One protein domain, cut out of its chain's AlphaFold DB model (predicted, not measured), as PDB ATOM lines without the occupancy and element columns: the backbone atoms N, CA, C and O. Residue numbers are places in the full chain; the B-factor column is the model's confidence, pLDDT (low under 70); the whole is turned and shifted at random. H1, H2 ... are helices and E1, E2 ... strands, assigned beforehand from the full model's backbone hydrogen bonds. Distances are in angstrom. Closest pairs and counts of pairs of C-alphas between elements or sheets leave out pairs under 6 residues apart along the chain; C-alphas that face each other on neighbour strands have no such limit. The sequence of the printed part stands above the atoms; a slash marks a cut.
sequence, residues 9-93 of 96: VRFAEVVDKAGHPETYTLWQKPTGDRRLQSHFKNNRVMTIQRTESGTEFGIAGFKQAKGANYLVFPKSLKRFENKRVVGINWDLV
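What this domain is: This is residues 9 to 93 of the 96 residues of an uncharacterized protein of Verrucomicrobia bacterium (UniProt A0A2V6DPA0). A strongly twisted sheet of five strands makes the middle of this domain, with one short helix on each of its two faces. H1 packs near the end of the sheet that holds E3 and E5, and H2 covers parts of E4 and E2 on the opposite face. The printed part has 85 residues with two named helices and five named strands, in the order H1, E1, H2, E2, E3, E4, E5; the sheet runs E1, E4, E2, E3, E5, all antiparallel. The class is mixed, helices and strands, with under half of the residues in named elements. The whole is compact and rounded, with a radius of gyration of the C-alphas of 11.9 A and spans of 32 by 29 by 24 A.

How they stand to each other: Residues 9 to 10 pair, parallel, with residues 85 to 86 of E5, residues 84 to 86. H1, residues 11 to 18, is on the sheet at a height of 9.8 A, over E3, residues 56 to 60, and runs along the strands, at 23 degrees to E3 on the local plane. The closest C-alphas of H1 and E5 are those of Phe 11 and Val 85, 5.7 A apart. E1, residues 22 to 24, is an edge strand, antiparallel to E4, residues 69 to 72; N 24 and O 70 are 2.8 A apart, within hydrogen-bond range. H2, residues 34 to 41, is on the opposite face from H1, at a height of 8.7 A. It lies only just over E4, on which 3 of its C-alphas fall, and runs across the strands, at 79 degrees to E4 on the local plane. The closest C-alphas of H2 and E2, residues 45 to 50, are those of His 39 and Val 45, 6.0 A apart. E1, H2 and E2 form a split strand-helix-strand unit, two strands of one sheet with a helix between them along the chain and another strand, E4, between them in the sheet; its crossover is right-handed. Within hydrogen-bond range are N 46 and O 71 of E2 and E4, 2.8 A, N 49 and O 57 of the hairpin E2 and E3, 2.8 A, and N 58 and O 85 of E3 and E5, 2.8 A. In H1 and H2 every O i to N i+4 pair is within hydrogen-bond range.

Where its parts are: H1 begins at C-alpha 11, (93.243, 107.898, 123.873), and is 10.3 A long, as is H2. E2 is 16.6 A long, from C-alpha 45 at (93.422, 104.165, 136.896), E3 13.7 A and E4 10.2 A. E1 is 6.4 A long, and E5, 6.3 A, ends at C-alpha 86, (88.072, 105.791, 122.198).

The domain as a whole: The C-alphas farthest apart are those of Arg 34 and Ser 53, 34.0 A. The printed part has no cut, and the link from E4 to E5, 11 residues, is long. The mean pLDDT of the printed part is 90.9, and no printed residue is under 70.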
ATOM      1  N   VAL A   9      86.524 111.113 124.122       95.44
ATOM      2  CA  VAL A   9      87.878 111.676 124.032       95.44
ATOM      3  C   VAL A   9      88.801 110.638 123.399       95.44
ATOM      4  O   VAL A   9      88.592 109.436 123.577       95.44
ATOM      5  N   ARG A  10      89.798 111.067 122.622       96.31
ATOM      6  CA  ARG A  10      90.763 110.143 122.007       96.31
ATOM      7  C   ARG A  10      91.792 109.686 123.036       96.31
ATOM      8  O   ARG A  10      92.230 110.485 123.856       96.31
ATOM      9  N   PHE A  11      92.214 108.424 122.968       96.50
ATOM     10  CA  PHE A  11      93.243 107.898 123.873       96.50
ATOM     11  C   PHE A  11      94.543 108.712 123.820       96.50
ATOM     12  O   PHE A  11      95.069 109.079 124.864       96.50
ATOM     13  N   ALA A  12      94.994 109.089 122.619       96.12
ATOM     14  CA  ALA A  12      96.181 109.923 122.432       96.12
ATOM     15  C   ALA A  12      96.096 111.274 123.168       96.12
ATOM     16  O   ALA A  12      97.079 111.721 123.745       96.12
ATOM     17  N   GLU A  13      94.913 111.897 123.226       96.31
ATOM     18  CA  GLU A  13      94.709 113.141 123.983       96.31
ATOM     19  C   GLU A  13      94.824 112.905 125.497       96.31
ATOM     20  O   GLU A  13      95.356 113.737 126.232       96.31
ATOM     21  N   VAL A  14      94.355 111.750 125.982       96.50
ATOM     22  CA  VAL A  14      94.540 111.374 127.386       96.50
ATOM     23  C   VAL A  14      96.021 111.176 127.691       96.50
ATOM     24  O   VAL A  14      96.489 111.710 128.691       96.50
ATOM     25  N   VAL A  15      96.758 110.475 126.826       96.00
ATOM     26  CA  VAL A  15      98.208 110.260 126.968       96.00
ATOM     27  C   VAL A  15      98.977 111.585 126.941       96.00
ATOM     28  O   VAL A  15      99.802 111.817 127.818       96.00
ATOM     29  N   ASP A  16      98.647 112.505 126.031       96.25
ATOM     30  CA  ASP A  16      99.260 113.842 125.966       96.25
ATOM     31  C   ASP A  16      99.108 114.615 127.291       96.25
ATOM     32  O   ASP A  16     100.052 115.205 127.817       96.25
ATOM     33  N   LYS A  17      97.915 114.576 127.899       96.06
ATOM     34  CA  LYS A  17      97.651 115.323 129.142       96.06
ATOM     35  C   LYS A  17      98.078 114.592 130.410       96.06
ATOM     36  O   LYS A  17      98.472 115.248 131.380       96.06
ATOM     37  N   ALA A  18      97.949 113.269 130.444       95.50
ATOM     38  CA  ALA A  18      98.124 112.461 131.647       95.50
ATOM     39  C   ALA A  18      99.429 111.652 131.673       95.50
ATOM     40  O   ALA A  18      99.769 111.121 132.730       95.50
ATOM     41  N   GLY A  19     100.177 111.630 130.568       95.38
ATOM     42  CA  GLY A  19     101.392 110.845 130.361       95.38
ATOM     43  C   GLY A  19     101.113 109.433 129.841       95.38
ATOM     44  O   GLY A  19      99.969 108.979 129.820       95.38
ATOM     45  N   HIS A  20     102.180 108.741 129.442       95.25
ATOM     46  CA  HIS A  20     102.118 107.347 129.006       95.25
ATOM     47  C   HIS A  20     101.723 106.450 130.186       95.25
ATOM     48  O   HIS A  20     102.384 106.505 131.227       95.25
ATOM     49  N   PRO A  21     100.634 105.675 130.076       95.88
ATOM     50  CA  PRO A  21     100.249 104.746 131.119       95.88
ATOM     51  C   PRO A  21     101.061 103.454 131.060       95.88
ATOM     52  O   PRO A  21     101.569 103.075 130.009       95.88
ATOM     53  N   GLU A  22     101.080 102.736 132.177       94.56
ATOM     54  CA  GLU A  22     101.595 101.369 132.272       94.56
ATOM     55  C   GLU A  22     100.448 100.372 132.457       94.56
ATOM     56  O   GLU A  22      99.440 100.671 133.110       94.56
ATOM     57  N   THR A  23     100.618  99.157 131.936       92.69
ATOM     58  CA  THR A  23      99.680  98.055 132.177       92.69
ATOM     59  C   THR A  23      99.763  97.578 133.627       92.69
ATOM     60  O   THR A  23     100.839  97.284 134.147       92.69
ATOM     61  N   TYR A  24      98.608  97.456 134.280       90.19
ATOM     62  CA  TYR A  24      98.489  96.954 135.642       90.19
ATOM     63  C   TYR A  24      97.768  95.606 135.680       90.19
ATOM     64  O   TYR A  24      96.562  95.512 135.443       90.19
ATOM     65  N   THR A  25      98.507  94.556 136.033       87.06
ATOM     66  CA  THR A  25      97.959  93.207 136.217       87.06
ATOM     67  C   THR A  25      97.443  93.029 137.644       87.06
ATOM     68  O   THR A  25      98.166  93.265 138.613       87.06
ATOM     69  N   LEU A  26      96.192  92.581 137.787       84.00
ATOM     70  CA  LEU A  26      95.600  92.250 139.085       84.00
ATOM     71  C   LEU A  26      96.107  90.885 139.574       84.00
ATOM     72  O   LEU A  26      95.507  89.856 139.279       84.00
ATOM     73  N   TRP A  27      97.199  90.875 140.338       80.19
ATOM     74  CA  TRP A  27      97.760  89.649 140.935       80.19
ATOM     75  C   TRP A  27      97.022  89.172 142.193       80.19
ATOM     76  O   TRP A  27      97.206  88.048 142.645       80.19
ATOM     77  N   GLN A  28      96.183  90.028 142.770       81.44
ATOM     78  CA  GLN A  28      95.428  89.759 143.989       81.44
ATOM     79  C   GLN A  28      94.058  90.434 143.919       81.44
ATOM     80  O   GLN A  28      93.781  91.232 143.018       81.44
ATOM     81  N   LYS A  29      93.182  90.130 144.884       80.19
ATOM     82  CA  LYS A  29      91.870  90.782 144.966       80.19
ATOM     83  C   LYS A  29      92.055  92.310 145.041       80.19
ATOM     84  O   LYS A  29      92.835  92.766 145.878       80.19
ATOM     85  N   PRO A  30      91.309  93.109 144.250       77.06
ATOM     86  CA  PRO A  30      91.449  94.570 144.223       77.06
ATOM     87  C   PRO A  30      91.326  95.248 145.592       77.06
ATOM     88  O   PRO A  30      91.903  96.308 145.817       77.06
ATOM     89  N   THR A  31      90.569  94.649 146.513       75.81
ATOM     90  CA  THR A  31      90.387  95.131 147.888       75.81
ATOM     91  C   THR A  31      91.624  94.940 148.766       75.81
ATOM     92  O   THR A  31      91.844  95.741 149.668       75.81
ATOM     93  N   GLY A  32      92.442  93.917 148.497       79.56
ATOM     94  CA  GLY A  32      93.704  93.663 149.200       79.56
ATOM     95  C   GLY A  32      94.900  94.399 148.592       79.56
ATOM     96  O   GLY A  32      95.932  94.548 149.242       79.56
ATOM     97  N   ASP A  33      94.768  94.904 147.364       84.81
ATOM     98  CA  ASP A  33      95.856  95.585 146.669       84.81
ATOM     99  C   ASP A  33      95.971  97.062 147.069       84.81
ATOM    100  O   ASP A  33      95.390  97.958 146.449       84.81
ATOM    101  N   ARG A  34      96.780  97.340 148.096       85.50
ATOM    102  CA  ARG A  34      97.029  98.710 148.573       85.50
ATOM    103  C   ARG A  34      97.593  99.632 147.482       85.50
ATOM    104  O   ARG A  34      97.310 100.834 147.510       85.50
ATOM    105  N   ARG A  35      98.364  99.104 146.525       86.38
ATOM    106  CA  ARG A  35      98.955  99.893 145.434       86.38
ATOM    107  C   ARG A  35      97.879 100.301 144.435       86.38
ATOM    108  O   ARG A  35      97.756 101.489 144.134       86.38
ATOM    109  N   LEU A  36      97.040  99.361 144.010       86.12
ATOM    110  CA  LEU A  36      95.884  99.654 143.164       86.12
ATOM    111  C   LEU A  36      94.929 100.644 143.842       86.12
ATOM    112  O   LEU A  36      94.511 101.619 143.219       86.12
ATOM    113  N   GLN A  37      94.630 100.439 145.129       87.88
ATOM    114  CA  GLN A  37      93.783 101.344 145.908       87.88
ATOM    115  C   GLN A  37      94.364 102.765 145.961       87.88
ATOM    116  O   GLN A  37      93.622 103.738 145.841       87.88
ATOM    117  N   SER A  38      95.688 102.910 146.082       90.44
ATOM    118  CA  SER A  38      96.354 104.215 145.994       90.44
ATOM    119  C   SER A  38      96.178 104.860 144.614       90.44
ATOM    120  O   SER A  38      95.796 106.028 144.519       90.44
ATOM    121  N   HIS A  39      96.391 104.115 143.524       91.38
ATOM    122  CA  HIS A  39      96.182 104.637 142.169       91.38
ATOM    123  C   HIS A  39      94.724 105.043 141.927       91.38
ATOM    124  O   HIS A  39      94.472 106.092 141.329       91.38
ATOM    125  N   PHE A  40      93.770 104.258 142.430       87.06
ATOM    126  CA  PHE A  40      92.345 104.561 142.352       87.06
ATOM    127  C   PHE A  40      91.990 105.841 143.118       87.06
ATOM    128  O   PHE A  40      91.406 106.746 142.531       87.06
ATOM    129  N   LYS A  41      92.432 105.978 144.376       89.56
ATOM    130  CA  LYS A  41      92.214 107.190 145.192       89.56
ATOM    131  C   LYS A  41      92.796 108.452 144.552       89.56
ATOM    132  O   LYS A  41      92.243 109.534 144.698       89.56
ATOM    133  N   ASN A  42      93.892 108.307 143.810       93.88
ATOM    134  CA  ASN A  42      94.527 109.401 143.078       93.88
ATOM    135  C   ASN A  42      93.914 109.653 141.681       93.88
ATOM    136  O   ASN A  42      94.412 110.499 140.930       93.88
ATOM    137  N   ASN A  43      92.841 108.939 141.321       94.69
ATOM    138  CA  ASN A  43      92.182 108.971 140.013       94.69
ATOM    139  C   ASN A  43      93.152 108.695 138.854       94.69
ATOM    140  O   ASN A  43      93.107 109.374 137.837       94.69
ATOM    141  N   ARG A  44      94.080 107.746 139.014       95.94
ATOM    142  CA  ARG A  44      95.119 107.424 138.014       95.94
ATOM    143  C   ARG A  44      94.852 106.140 137.234       95.94
ATOM    144  O   ARG A  44      95.647 105.775 136.380       95.94
ATOM    145  N   VAL A  45      93.763 105.441 137.537       95.38
ATOM    146  CA  VAL A  45      93.422 104.165 136.896       95.38
ATOM    147  C   VAL A  45      92.460 104.410 135.744       95.38
ATOM    148  O   VAL A  45      91.459 105.101 135.918       95.38
ATOM    149  N   MET A  46      92.731 103.808 134.593       95.69
ATOM    150  CA  MET A  46      91.776 103.647 133.505       95.69
ATOM    151  C   MET A  46      91.451 102.165 133.335       95.69
ATOM    152  O   MET A  46      92.344 101.322 133.324       95.69
ATOM    153  N   THR A  47      90.169 101.860 133.166       95.19
ATOM    154  CA  THR A  47      89.698 100.519 132.821       95.19
ATOM    155  C   THR A  47      89.414 100.466 131.328       95.19
ATOM    156  O   THR A  47      88.569 101.220 130.841       95.19
ATOM    157  N   ILE A  48      90.084  99.570 130.612       94.69
ATOM    158  CA  ILE A  48      89.793  99.255 129.215       94.69
ATOM    159  C   ILE A  48      88.790  98.107 129.180       94.69
ATOM    160  O   ILE A  48      89.014  97.045 129.761       94.69
ATOM    161  N   GLN A  49      87.670  98.336 128.504       92.50
ATOM    162  CA  GLN A  49      86.621  97.354 128.271       92.50
ATOM    163  C   GLN A  49      86.471  97.111 126.776       92.50
ATOM    164  O   GLN A  49      86.733  97.992 125.956       92.50
ATOM    165  N   ARG A  50      86.007  95.915 126.430       90.62
ATOM    166  CA  ARG A  50      85.701  95.529 125.058       90.62
ATOM    167  C   ARG A  50      84.190  95.379 124.910       90.62
ATOM    168  O   ARG A  50      83.535  94.830 125.794       90.62
ATOM    169  N   THR A  51      83.624  95.922 123.838       86.75
ATOM    170  CA  THR A  51      82.222  95.677 123.473       86.75
ATOM    171  C   THR A  51      82.052  94.256 122.936       86.75
ATOM    172  O   THR A  51      83.029  93.606 122.565       86.75
ATOM    173  N   GLU A  52      80.809  93.790 122.820       84.75
ATOM    174  CA  GLU A  52      80.487  92.509 122.164       84.75
ATOM    175  C   GLU A  52      80.991  92.462 120.712       84.75
ATOM    176  O   GLU A  52      81.465  91.431 120.252       84.75
ATOM    177  N   SER A  53      80.991  93.608 120.022       84.81
ATOM    178  CA  SER A  53      81.556  93.772 118.675       84.81
ATOM    179  C   SER A  53      83.092  93.769 118.622       84.81
ATOM    180  O   SER A  53      83.666  93.999 117.563       84.81
ATOM    181  N   GLY A  54      83.778  93.585 119.754       84.31
ATOM    182  CA  GLY A  54      85.238  93.542 119.830       84.31
ATOM    183  C   GLY A  54      85.930  94.904 119.941       84.31
ATOM    184  O   GLY A  54      87.152  94.957 120.050       84.31
ATOM    185  N   THR A  55      85.188  96.013 119.952       89.25
ATOM    186  CA  THR A  55      85.764  97.362 120.005       89.25
ATOM    187  C   THR A  55      86.179  97.738 121.423       89.25
ATOM    188  O   THR A  55      85.386  97.661 122.364       89.25
ATOM    189  N   GLU A  56      87.414  98.205 121.578       92.75
ATOM    190  CA  GLU A  56      87.949  98.627 122.871       92.75
ATOM    191  C   GLU A  56      87.644 100.093 123.179       92.75
ATOM    192  O   GLU A  56      87.683 100.974 122.315       92.75
ATOM    193  N   PHE A  57      87.352 100.360 124.447       93.62
ATOM    194  CA  PHE A  57      87.153 101.703 124.966       93.62
ATOM    195  C   PHE A  57      87.595 101.795 126.424       93.62
ATOM    196  O   PHE A  57      87.485 100.842 127.191       93.62
ATOM    197  N   GLY A  58      88.069 102.972 126.810       93.94
ATOM    198  CA  GLY A  58      88.520 103.263 128.162       93.94
ATOM    199  C   GLY A  58      87.483 104.033 128.969       93.94
ATOM    200  O   GLY A  58      86.713 104.841 128.439       93.94
ATOM    201  N   ILE A  59      87.504 103.804 130.276       94.19
ATOM    202  CA  ILE A  59      86.771 104.566 131.284       94.19
ATOM    203  C   ILE A  59      87.790 105.039 132.322       94.19
ATOM    204  O   ILE A  59      88.545 104.226 132.856       94.19
ATOM    205  N   ALA A  60      87.813 106.341 132.618       93.50
ATOM    206  CA  ALA A  60      88.581 106.866 133.744       93.50
ATOM    207  C   ALA A  60      87.961 106.361 135.057       93.50
ATOM    208  O   ALA A  60      86.800 106.637 135.348       93.50
ATOM    209  N   GLY A  61      88.733 105.591 135.818       91.88
ATOM    210  CA  GLY A  61      88.299 104.900 137.025       91.88
ATOM    211  C   GLY A  61      88.557 103.396 136.968       91.88
ATOM    212  O   GLY A  61      88.794 102.808 135.909       91.88
ATOM    213  N   PHE A  62      88.500 102.767 138.139       90.00
ATOM    214  CA  PHE A  62      88.553 101.316 138.279       90.00
ATOM    215  C   PHE A  62      87.138 100.734 138.187       90.00
ATOM    216  O   PHE A  62      86.267 101.086 138.983       90.00
ATOM    217  N   LYS A  63      86.912  99.826 137.237       87.75
ATOM    218  CA  LYS A  63      85.679  99.048 137.129       87.75
ATOM    219  C   LYS A  63      86.035  97.591 136.897       87.75
ATOM    220  O   LYS A  63      86.494  97.225 135.819       87.75
ATOM    221  N   GLN A  64      85.796  96.757 137.903       83.69
ATOM    222  CA  GLN A  64      86.056  95.333 137.778       83.69
ATOM    223  C   GLN A  64      85.112  94.727 136.732       83.69
ATOM    224  O   GLN A  64      83.893  94.739 136.897       83.69
ATOM    225  N   ALA A  65      85.681  94.226 135.639       82.00
ATOM    226  CA  ALA A  65      84.953  93.534 134.585       82.00
ATOM    227  C   ALA A  65      85.790  92.366 134.054       82.00
ATOM    228  O   ALA A  65      87.024  92.415 134.049       82.00
ATOM    229  N   LYS A  66      85.117  91.291 133.635       79.88
ATOM    230  CA  LYS A  66      85.776  90.103 133.082       79.88
ATOM    231  C   LYS A  66      86.488  90.484 131.780       79.88
ATOM    232  O   LYS A  66      85.863  91.057 130.895       79.88
ATOM    233  N   GLY A  67      87.783  90.179 131.685       81.12
ATOM    234  CA  GLY A  67      88.602  90.512 130.513       81.12
ATOM    235  C   GLY A  67      88.941  92.000 130.362       81.12
ATOM    236  O   GLY A  67      89.349  92.410 129.281       81.12
ATOM    237  N   ALA A  68      88.756  92.815 131.406       88.06
ATOM    238  CA  ALA A  68      89.201  94.203 131.386       88.06
ATOM    239  C   ALA A  68      90.714  94.309 131.608       88.06
ATOM    240  O   ALA A  68      91.268  93.628 132.474       88.06
ATOM    241  N   ASN A  69      91.345  95.227 130.878       91.88
ATOM    242  CA  ASN A  69      92.728  95.627 131.113       91.88
ATOM    243  C   ASN A  69      92.748  96.906 131.951       91.88
ATOM    244  O   ASN A  69      91.906  97.788 131.770       91.88
ATOM    245  N   TYR A  70      93.720  97.025 132.850       93.38
ATOM    246  CA  TYR A  70      93.885  98.218 133.674       93.38
ATOM    247  C   TYR A  70      95.150  98.944 133.265       93.38
ATOM    248  O   TYR A  70      96.208  98.338 133.115       93.38
ATOM    249  N   LEU A  71      95.023 100.252 133.108       95.06
ATOM    250  CA  LEU A  71      96.122 101.153 132.814       95.06
ATOM    251  C   LEU A  71      96.291 102.114 133.986       95.06
ATOM    252  O   LEU A  71      95.307 102.655 134.498       95.06
ATOM    253  N   VAL A  72      97.529 102.336 134.409       95.19
ATOM    254  CA  VAL A  72      97.875 103.292 135.462       95.19
ATOM    255  C   VAL A  72      98.640 104.445 134.834       95.19
ATOM    256  O   VAL A  72      99.710 104.260 134.268       95.19
ATOM    257  N   PHE A  73      98.087 105.645 134.957       95.88
ATOM    258  CA  PHE A  73      98.689 106.869 134.450       95.88
ATOM    259  C   PHE A  73      99.596 107.516 135.503       95.88
ATOM    260  O   PHE A  73      99.314 107.441 136.706       95.88
ATOM    261  N   PRO A  74     100.651 108.233 135.085       94.94
ATOM    262  CA  PRO A  74     101.486 108.978 136.018       94.94
ATOM    263  C   PRO A  74     100.740 110.185 136.613       94.94
ATOM    264  O   PRO A  74     100.983 110.548 137.767       94.94
ATOM    265  N   LYS A  75      99.781 110.773 135.879       96.19
ATOM    266  CA  LYS A  75      98.943 111.897 136.336       96.19
ATOM    267  C   LYS A  75      97.467 111.511 136.484       96.19
ATOM    268  O   LYS A  75      97.009 110.475 136.016       96.19
ATOM    269  N   SER A  76      96.715 112.377 137.166       95.75
ATOM    270  CA  SER A  76      95.286 112.186 137.427       95.75
ATOM    271  C   SER A  76      94.431 112.299 136.159       95.75
ATOM    272  O   SER A  76      94.576 113.232 135.368       95.75
ATOM    273  N   LEU A  77      93.470 111.390 136.031       95.94
ATOM    274  CA  LEU A  77      92.469 111.308 134.972       95.94
ATOM    275  C   LEU A  77      91.157 112.019 135.316       95.94
ATOM    276  O   LEU A  77      90.223 111.952 134.523       95.94
ATOM    277  N   LYS A  78      91.070 112.727 136.448       93.69
ATOM    278  CA  LYS A  78      89.835 113.382 136.923       93.69
ATOM    279  C   LYS A  78      89.137 114.239 135.851       93.69
ATOM    280  O   LYS A  78      87.921 114.252 135.730       93.69
ATOM    281  N   ARG A  79      89.909 114.905 134.984       92.25
ATOM    282  CA  ARG A  79      89.396 115.715 133.850       92.25
ATOM    283  C   ARG A  79      88.724 114.917 132.717       92.25
ATOM    284  O   ARG A  79      88.101 115.500 131.825       92.25
ATOM    285  N   PHE A  80      88.909 113.602 132.717       93.25
ATOM    286  CA  PHE A  80      88.340 112.653 131.764       93.25
ATOM    287  C   PHE A  80      87.239 111.793 132.393       93.25
ATOM    288  O   PHE A  80      86.703 110.912 131.724       93.25
ATOM    289  N   GLU A  81      86.868 112.057 133.649       88.38
ATOM    290  CA  GLU A  81      85.700 111.435 134.267       88.38
ATOM    291  C   GLU A  81      84.446 111.678 133.422       88.38
ATOM    292  O   GLU A  81      84.282 112.721 132.780       88.38
ATOM    293  N   ASN A  82      83.563 110.679 133.404       87.56
ATOM    294  CA  ASN A  82      82.320 110.675 132.626       87.56
ATOM    295  C   ASN A  82      82.506 110.801 131.100       87.56
ATOM    296  O   ASN A  82      81.530 111.012 130.377       87.56
ATOM    297  N   LYS A  83      83.739 110.652 130.591       91.81
ATOM    298  CA  LYS A  83      84.027 110.553 129.158       91.81
ATOM    299  C   LYS A  83      84.372 109.119 128.782       91.81
ATOM    300  O   LYS A  83      85.039 108.406 129.528       91.81
ATOM    301  N   ARG A  84      83.956 108.715 127.583       92.44
ATOM    302  CA  ARG A  84      84.390 107.457 126.971       92.44
ATOM    303  C   ARG A  84      85.668 107.700 126.183       92.44
ATOM    304  O   ARG A  84      85.682 108.511 125.257       92.44
ATOM    305  N   VAL A  85      86.732 106.994 126.540       95.06
ATOM    306  CA  VAL A  85      88.005 107.065 125.824       95.06
ATOM    307  C   VAL A  85      87.952 106.095 124.649       95.06
ATOM    308  O   VAL A  85      87.634 104.923 124.834       95.06
ATOM    309  N   VAL A  86      88.207 106.576 123.436       94.75
ATOM    310  CA  VAL A  86      88.072 105.791 122.198       94.75
ATOM    311  C   VAL A  86      89.360 105.802 121.384       94.75
ATOM    312  O   VAL A  86      90.173 106.722 121.503       94.75
ATOM    313  N   GLY A  87      89.516 104.796 120.518       93.75
ATOM    314  CA  GLY A  87      90.734 104.607 119.730       93.75
ATOM    315  C   GLY A  87      91.919 104.278 120.628       93.75
ATOM    316  O   GLY A  87      92.889 105.031 120.643       93.75
ATOM    317  N   ILE A  88      91.785 103.217 121.430       95.00
ATOM    318  CA  ILE A  88      92.865 102.725 122.289       95.00
ATOM    319  C   ILE A  88      94.046 102.355 121.395       95.00
ATOM    320  O   ILE A  88      93.903 101.529 120.496       95.00
ATOM    321  N   ASN A  89      95.178 103.015 121.621       93.94
ATOM    322  CA  ASN A  89      96.422 102.737 120.924       93.94
ATOM    323  C   ASN A  89      97.406 102.132 121.926       93.94
ATOM    324  O   ASN A  89      97.895 102.837 122.810       93.94
ATOM    325  N   TRP A  90      97.669 100.835 121.787       93.31
ATOM    326  CA  TRP A  90      98.570 100.100 122.672       93.31
ATOM    327  C   TRP A  90     100.039 100.499 122.503       93.31
ATOM    328  O   TRP A  90     100.792 100.361 123.458       93.31
ATOM    329  N   ASP A  91     100.419 101.111 121.378       93.62
ATOM    330  CA  ASP A  91     101.778 101.627 121.156       93.62
ATOM    331  C   ASP A  91     102.104 102.831 122.059       93.62
ATOM    332  O   ASP A  91     103.264 103.173 122.265       93.62
ATOM    333  N   LEU A  92     101.077 103.489 122.612       93.25
ATOM    334  CA  LEU A  92     101.223 104.591 123.568       93.25
ATOM    335  C   LEU A  92     101.220 104.113 125.030       93.25
ATOM    336  O   LEU A  92     101.222 104.937 125.948       93.25
ATOM    337  N   VAL A  93     101.161 102.803 125.267       93.19
ATOM    338  CA  VAL A  93     101.271 102.211 126.601       93.19
ATOM    339  C   VAL A  93     102.729 101.834 126.820       93.19
ATOM    340  O   VAL A  93     103.313 101.104 126.025       93.19
TER     341      VAL A  93